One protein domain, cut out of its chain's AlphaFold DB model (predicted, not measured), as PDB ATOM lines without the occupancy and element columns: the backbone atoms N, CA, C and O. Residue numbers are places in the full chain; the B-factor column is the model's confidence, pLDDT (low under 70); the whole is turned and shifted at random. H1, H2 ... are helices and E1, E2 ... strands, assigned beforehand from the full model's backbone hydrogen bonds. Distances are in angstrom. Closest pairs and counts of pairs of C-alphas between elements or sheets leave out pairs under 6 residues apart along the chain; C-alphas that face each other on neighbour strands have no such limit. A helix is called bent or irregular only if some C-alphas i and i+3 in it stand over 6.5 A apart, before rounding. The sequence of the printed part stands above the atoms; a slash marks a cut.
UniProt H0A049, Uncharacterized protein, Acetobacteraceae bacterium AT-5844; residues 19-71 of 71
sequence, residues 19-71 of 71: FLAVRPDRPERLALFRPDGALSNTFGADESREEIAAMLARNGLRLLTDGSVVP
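This is residues 19 to 71 of the 71 residues of an uncharacterized protein of Acetobacteraceae bacterium AT-5844 (UniProt H0A049). A hairpin of two strands, E1 and E2, with E2 sharply bent, makes one half of the body; helix H1 and the short strand E3 make the other half, with residues 62 to 63 between them. A long loop, residues 34 to 48, leads from the end of E2 to H1. The printed part has 53 residues with one named helix and three named strands, in the order E1, E2, H1, E3, and under half of its residues are in named elements; the class is mixed, helices and strands. The sheet E1 - E2 is antiparallel, and the whole is compact, with a radius of gyration of the C-alphas of 10.3 A and spans of 30 by 22 by 21 A.

Find C-alpha 19 at (485.128, 574.561, 397.808), where E1, residues 19 to 23, begins. E2, residues 26 to 33, measures 14.2 A from first to last C-alpha and bends by 94 degrees at residue 29. H1, residues 49 to 58, runs 14.3 A from C-alpha 49 at (480.136, 584.824, 396.213). E3, residues 68 to 70, ends at C-alpha 70, (485.549, 572.790, 389.165).

Look first at the hairpin E1 and E2, at 154 degrees between directions: N 21 and O 31, 2.9 A apart, and N 33 and O 19, 2.8 A apart, are within hydrogen-bond range. The closest C-alphas of E1 and E3 are those of Phe 19 and Ser 68, 4.3 A apart. E3 pairs with no named strand, but residues 62 to 63 pair antiparallel with its residues 69 to 70. The closest C-alphas of E2 and H1 are those of Leu 30 and Arg 49, 7.7 A apart. H1 and E3 are only just apart, at 8.1 A. In H1 every O i to N i+4 pair is within hydrogen-bond range.

The C-alphas of Asp 25 and Gly 60, 29.8 A apart, are the two farthest apart. The printed part has no cut, and the link E2 to H1 is long. Look at residues 41 to 45 for pLDDT under 70; the mean of the printed part is 83.1.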
ATOM      1  N   PHE A  19     486.501 574.231 397.441       88.81
ATOM      2  CA  PHE A  19     485.128 574.561 397.808       88.81
ATOM      3  C   PHE A  19     485.070 575.898 398.556       88.81
ATOM      4  O   PHE A  19     485.928 576.221 399.379       88.81
ATOM      5  N   LEU A  20     484.058 576.697 398.243       87.94
ATOM      6  CA  LEU A  20     483.756 577.962 398.891       87.94
ATOM      7  C   LEU A  20     482.853 577.706 400.096       87.94
ATOM      8  O   LEU A  20     481.765 577.149 399.952       87.94
ATOM      9  N   ALA A  21     483.275 578.156 401.272       85.25
ATOM     10  CA  ALA A  21     482.475 578.036 402.478       85.25
ATOM     11  C   ALA A  21     482.677 579.216 403.433       85.25
ATOM     12  O   ALA A  21     483.622 579.996 403.324       85.25
ATOM     13  N   VAL A  22     481.753 579.347 404.382       82.81
ATOM     14  CA  VAL A  22     481.838 580.333 405.458       82.81
ATOM     15  C   VAL A  22     482.923 579.922 406.449       82.81
ATOM     16  O   VAL A  22     482.977 578.767 406.876       82.81
ATOM     17  N   ARG A  23     483.765 580.875 406.857       79.38
ATOM     18  CA  ARG A  23     484.822 580.616 407.833       79.38
ATOM     19  C   ARG A  23     484.233 580.260 409.203       79.38
ATOM     20  O   ARG A  23     483.490 581.061 409.768       79.38
ATOM     21  N   PRO A  24     484.655 579.145 409.828       74.06
ATOM     22  CA  PRO A  24     484.143 578.750 411.142       74.06
ATOM     23  C   PRO A  24     484.542 579.720 412.264       74.06
ATOM     24  O   PRO A  24     483.964 579.693 413.344       74.06
ATOM     25  N   ASP A  25     485.557 580.557 412.044       76.31
ATOM     26  CA  ASP A  25     486.049 581.527 413.023       76.31
ATOM     27  C   ASP A  25     485.597 582.964 412.790       76.31
ATOM     28  O   ASP A  25     485.795 583.803 413.665       76.31
ATOM     29  N   ARG A  26     485.039 583.231 411.610       76.44
ATOM     30  CA  ARG A  26     484.538 584.527 411.159       76.44
ATOM     31  C   ARG A  26     483.364 584.265 410.219       76.44
ATOM     32  O   ARG A  26     483.559 584.288 409.005       76.44
ATOM     33  N   PRO A  27     482.185 583.913 410.757       77.50
ATOM     34  CA  PRO A  27     481.051 583.473 409.952       77.50
ATOM     35  C   PRO A  27     480.525 584.547 408.986       77.50
ATOM     36  O   PRO A  27     479.774 584.248 408.065       77.50
ATOM     37  N   GLU A  28     480.944 585.796 409.162       76.44
ATOM     38  CA  GLU A  28     480.702 586.897 408.239       76.44
ATOM     39  C   GLU A  28     481.592 586.869 406.982       76.44
ATOM     40  O   GLU A  28     481.412 587.696 406.094       76.44
ATOM     41  N   ARG A  29     482.556 585.939 406.893       79.25
ATOM     42  CA  ARG A  29     483.559 585.877 405.821       79.25
ATOM     43  C   ARG A  29     483.505 584.570 405.045       79.25
ATOM     44  O   ARG A  29     483.511 583.483 405.629       79.25
ATOM     45  N   LEU A  30     483.559 584.685 403.722       82.25
ATOM     46  CA  LEU A  30     483.769 583.554 402.827       82.25
ATOM     47  C   LEU A  30     485.257 583.202 402.733       82.25
ATOM     48  O   LEU A  30     486.144 584.034 402.931       82.25
ATOM     49  N   ALA A  31     485.521 581.932 402.462       84.31
ATOM     50  CA  ALA A  31     486.852 581.396 402.269       84.31
ATOM     51  C   ALA A  31     486.832 580.247 401.266       84.31
ATOM     52  O   ALA A  31     485.912 579.430 401.235       84.31
ATOM     53  N   LEU A  32     487.896 580.177 400.475       86.00
ATOM     54  CA  LEU A  32     488.153 579.079 399.560       86.00
ATOM     55  C   LEU A  32     489.033 578.042 400.251       86.00
ATOM     56  O   LEU A  32     490.170 578.322 400.638       86.00
ATOM     57  N   PHE A  33     488.490 576.845 400.408       85.75
ATOM     58  CA  PHE A  33     489.161 575.703 401.000       85.75
ATOM     59  C   PHE A  33     489.573 574.731 399.907       85.75
ATOM     60  O   PHE A  33     488.845 574.481 398.951       85.75
ATOM     61  N   ARG A  34     490.765 574.172 400.047       85.50
ATOM     62  CA  ARG A  34     491.260 573.084 399.214       85.50
ATOM     63  C   ARG A  34     490.531 571.774 399.568       85.50
ATOM     64  O   ARG A  34     489.970 571.679 400.658       85.50
ATOM     65  N   PRO A  35     490.588 570.736 398.712       82.44
ATOM     66  CA  PRO A  35     489.978 569.428 398.976       82.44
ATOM     67  C   PRO A  35     490.428 568.763 400.285       82.44
ATOM     68  O   PRO A  35     489.680 568.001 400.885       82.44
ATOM     69  N   ASP A  36     491.639 569.070 400.757       81.81
ATOM     70  CA  ASP A  36     492.190 568.612 402.042       81.81
ATOM     71  C   ASP A  36     491.692 569.433 403.255       81.81
ATOM     72  O   ASP A  36     492.125 569.214 404.392       81.81
ATOM     73  N   GLY A  37     490.795 570.393 403.017       78.19
ATOM     74  CA  GLY A  37     490.246 571.314 404.004       78.19
ATOM     75  C   GLY A  37     491.175 572.468 404.370       78.19
ATOM     76  O   GLY A  37     490.852 573.238 405.278       78.19
ATOM     77  N   ALA A  38     492.334 572.607 403.720       81.88
ATOM     78  CA  ALA A  38     493.246 573.710 403.981       81.88
ATOM     79  C   ALA A  38     492.728 575.014 403.365       81.88
ATOM     80  O   ALA A  38     492.262 575.048 402.228       81.88
ATOM     81  N   LEU A  39     492.857 576.111 404.107       80.62
ATOM     82  CA  LEU A  39     492.513 577.435 403.606       80.62
ATOM     83  C   LEU A  39     493.470 577.847 402.479       80.62
ATOM     84  O   LEU A  39     494.692 577.775 402.631       80.62
ATOM     85  N   SER A  40     492.914 578.326 401.371       78.88
ATOM     86  CA  SER A  40     493.676 578.946 400.297       78.88
ATOM     87  C   SER A  40     493.877 580.433 400.592       78.88
ATOM     88  O   SER A  40     492.929 581.212 400.574       78.88
ATOM     89  N   ASN A  41     495.124 580.841 400.842       68.44
ATOM     90  CA  ASN A  41     495.470 582.236 401.158       68.44
ATOM     91  C   ASN A  41     495.468 583.171 399.933       68.44
ATOM     92  O   ASN A  41     495.759 584.354 400.068       68.44
ATOM     93  N   THR A  42     495.196 582.645 398.739       66.44
ATOM     94  CA  THR A  42     495.175 583.407 397.482       66.44
ATOM     95  C   THR A  42     493.930 584.276 397.316       66.44
ATOM     96  O   THR A  42     493.911 585.111 396.420       66.44
ATOM     97  N   PHE A  43     492.903 584.075 398.144       67.81
ATOM     98  CA  PHE A  43     491.600 584.722 398.001       67.81
ATOM     99  C   PHE A  43     491.350 585.748 399.104       67.81
ATOM    100  O   PHE A  43     491.786 585.572 400.248       67.81
ATOM    101  N   GLY A  44     490.660 586.831 398.747       64.88
ATOM    102  CA  GLY A  44     490.316 587.903 399.665       64.88
ATOM    103  C   GLY A  44     489.252 587.448 400.658       64.88
ATOM    104  O   GLY A  44     488.297 586.763 400.314       64.88
ATOM    105  N   ALA A  45     489.405 587.834 401.924       64.00
ATOM    106  CA  ALA A  45     488.500 587.409 402.992       64.00
ATOM    107  C   ALA A  45     487.165 588.182 403.035       64.00
ATOM    108  O   ALA A  45     486.339 587.897 403.900       64.00
ATOM    109  N   ASP A  46     486.998 589.177 402.165       71.62
ATOM    110  CA  ASP A  46     485.869 590.113 402.142       71.62
ATOM    111  C   ASP A  46     485.173 590.123 400.756       71.62
ATOM    112  O   ASP A  46     484.361 590.999 400.480       71.62
ATOM    113  N   GLU A  47     485.482 589.152 399.885       76.69
ATOM    114  CA  GLU A  47     484.857 589.005 398.563       76.69
ATOM    115  C   GLU A  47     483.495 588.296 398.671       76.69
ATOM    116  O   GLU A  47     483.337 587.304 399.391       76.69
ATOM    117  N   SER A  48     482.502 588.795 397.934       84.19
ATOM    118  CA  SER A  48     481.191 588.156 397.791       84.19
ATOM    119  C   SER A  48     481.263 586.889 396.933       84.19
ATOM    120  O   SER A  48     482.209 586.658 396.173       84.19
ATOM    121  N   ARG A  49     480.225 586.050 397.017       85.31
ATOM    122  CA  ARG A  49     480.136 584.824 396.213       85.31
ATOM    123  C   ARG A  49     480.158 585.133 394.715       85.31
ATOM    124  O   ARG A  49     480.763 584.389 393.948       85.31
ATOM    125  N   GLU A  50     479.506 586.216 394.313       87.25
ATOM    126  CA  GLU A  50     479.407 586.683 392.936       87.25
ATOM    127  C   GLU A  50     480.766 587.147 392.402       87.25
ATOM    128  O   GLU A  50     481.155 586.770 391.295       87.25
ATOM    129  N   GLU A  51     481.522 587.906 393.201       87.62
ATOM    130  CA  GLU A  51     482.879 588.346 392.854       87.62
ATOM    131  C   GLU A  51     483.828 587.153 392.702       87.62
ATOM    132  O   GLU A  51     484.553 587.053 391.708       87.62
ATOM    133  N   ILE A  52     483.755 586.197 393.634       86.00
ATOM    134  CA  ILE A  52     484.540 584.963 393.583       86.00
ATOM    135  C   ILE A  52     484.173 584.144 392.342       86.00
ATOM    136  O   ILE A  52     485.063 583.700 391.618       86.00
ATOM    137  N   ALA A  53     482.883 583.977 392.040       89.12
ATOM    138  CA  ALA A  53     482.433 583.269 390.844       89.12
ATOM    139  C   ALA A  53     482.939 583.934 389.554       89.12
ATOM    140  O   ALA A  53     483.434 583.246 388.661       89.12
ATOM    141  N   ALA A  54     482.865 585.265 389.462       90.56
ATOM    142  CA  ALA A  54     483.354 586.015 388.309       90.56
ATOM    143  C   ALA A  54     484.877 585.884 388.138       90.56
ATOM    144  O   ALA A  54     485.368 585.692 387.025       90.56
ATOM    145  N   MET A  55     485.637 585.943 389.232       87.56
ATOM    146  CA  MET A  55     487.085 585.723 389.215       87.56
ATOM    147  C   MET A  55     487.447 584.295 388.793       87.56
ATOM    148  O   MET A  55     488.345 584.114 387.969       87.56
ATOM    149  N   LEU A  56     486.762 583.285 389.334       88.62
ATOM    150  CA  LEU A  56     486.956 581.886 388.957       88.62
ATOM    151  C   LEU A  56     486.695 581.697 387.457       88.62
ATOM    152  O   LEU A  56     487.554 581.166 386.755       88.62
ATOM    153  N   ALA A  57     485.594 582.252 386.941       91.00
ATOM    154  CA  ALA A  57     485.250 582.188 385.521       91.00
ATOM    155  C   ALA A  57     486.335 582.795 384.616       91.00
ATOM    156  O   ALA A  57     486.660 582.228 383.573       91.00
ATOM    157  N   ARG A  58     486.967 583.903 385.032       91.25
ATOM    158  CA  ARG A  58     488.095 584.518 384.300       91.25
ATOM    159  C   ARG A  58     489.332 583.622 384.211       91.25
ATOM    160  O   ARG A  58     490.156 583.833 383.327       91.25
ATOM    161  N   ASN A  59     489.458 582.649 385.108       88.06
ATOM    162  CA  ASN A  59     490.543 581.670 385.137       88.06
ATOM    163  C   ASN A  59     490.115 580.303 384.571       88.06
ATOM    164  O   ASN A  59     490.845 579.329 384.731       88.06
ATOM    165  N   GLY A  60     488.948 580.221 383.919       91.81
ATOM    166  CA  GLY A  60     488.424 578.967 383.380       91.81
ATOM    167  C   GLY A  60     487.959 577.995 384.461       91.81
ATOM    168  O   GLY A  60     488.055 576.798 384.262       91.81
ATOM    169  N   LEU A  61     487.505 578.502 385.609       91.81
ATOM    170  CA  LEU A  61     486.929 577.715 386.696       91.81
ATOM    171  C   LEU A  61     485.454 578.078 386.878       91.81
ATOM    172  O   LEU A  61     485.022 579.186 386.563       91.81
ATOM    173  N   ARG A  62     484.665 577.167 387.440       92.38
ATOM    174  CA  ARG A  62     483.234 577.360 387.691       92.38
ATOM    175  C   ARG A  62     482.917 577.105 389.154       92.38
ATOM    176  O   ARG A  62     483.307 576.080 389.705       92.38
ATOM    177  N   LEU A  63     482.180 578.032 389.764       90.75
ATOM    178  CA  LEU A  63     481.608 577.858 391.095       90.75
ATOM    179  C   LEU A  63     480.209 577.250 390.971       90.75
ATOM    180  O   LEU A  63     479.310 577.859 390.390       90.75
ATOM    181  N   LEU A  64     480.028 576.061 391.532       90.00
ATOM    182  CA  LEU A  64     478.748 575.369 391.591       90.00
ATOM    183  C   LEU A  64     477.877 575.901 392.745       90.00
ATOM    184  O   LEU A  64     478.327 576.634 393.634       90.00
ATOM    185  N   THR A  65     476.588 575.558 392.731       86.44
ATOM    186  CA  THR A  65     475.603 576.010 393.731       86.44
ATOM    187  C   THR A  65     475.852 575.435 395.126       86.44
ATOM    188  O   THR A  65     475.584 576.118 396.116       86.44
ATOM    189  N   ASP A  66     476.447 574.249 395.212       85.25
ATOM    190  CA  ASP A  66     476.893 573.589 396.447       85.25
ATOM    191  C   ASP A  66     478.184 574.198 397.038       85.25
ATOM    192  O   ASP A  66     478.579 573.844 398.145       85.25
ATOM    193  N   GLY A  67     478.822 575.134 396.323       86.94
ATOM    194  CA  GLY A  67     480.079 575.771 396.715       86.94
ATOM    195  C   GLY A  67     481.322 575.106 396.125       86.94
ATOM    196  O   GLY A  67     482.414 575.642 396.288       86.94
ATOM    197  N   SER A  68     481.190 573.992 395.408       89.56
ATOM    198  CA  SER A  68     482.317 573.313 394.768       89.56
ATOM    199  C   SER A  68     482.893 574.147 393.619       89.56
ATOM    200  O   SER A  68     482.156 574.785 392.865       89.56
ATOM    201  N   VAL A  69     484.215 574.136 393.465       90.12
ATOM    202  CA  VAL A  69     484.927 574.789 392.361       90.12
ATOM    203  C   VAL A  69     485.528 573.732 391.459       90.12
ATOM    204  O   VAL A  69     486.380 572.960 391.896       90.12
ATOM    205  N   VAL A  70     485.112 573.737 390.198       91.06
ATOM    206  CA  VAL A  70     485.549 572.790 389.165       91.06
ATOM    207  C   VAL A  70     486.201 573.534 387.995       91.06
ATOM    208  O   VAL A  70     485.942 574.730 387.831       91.06
ATOM    209  N   PRO A  71     487.036 572.868 387.184       91.44
ATOM    210  CA  PRO A  71     487.448 573.369 385.874       91.44
ATOM    211  C   PRO A  71     486.276 573.605 384.899       91.44
ATOM    212  O   PRO A  71     485.143 573.101 385.114       91.44
TER     213      PRO A  71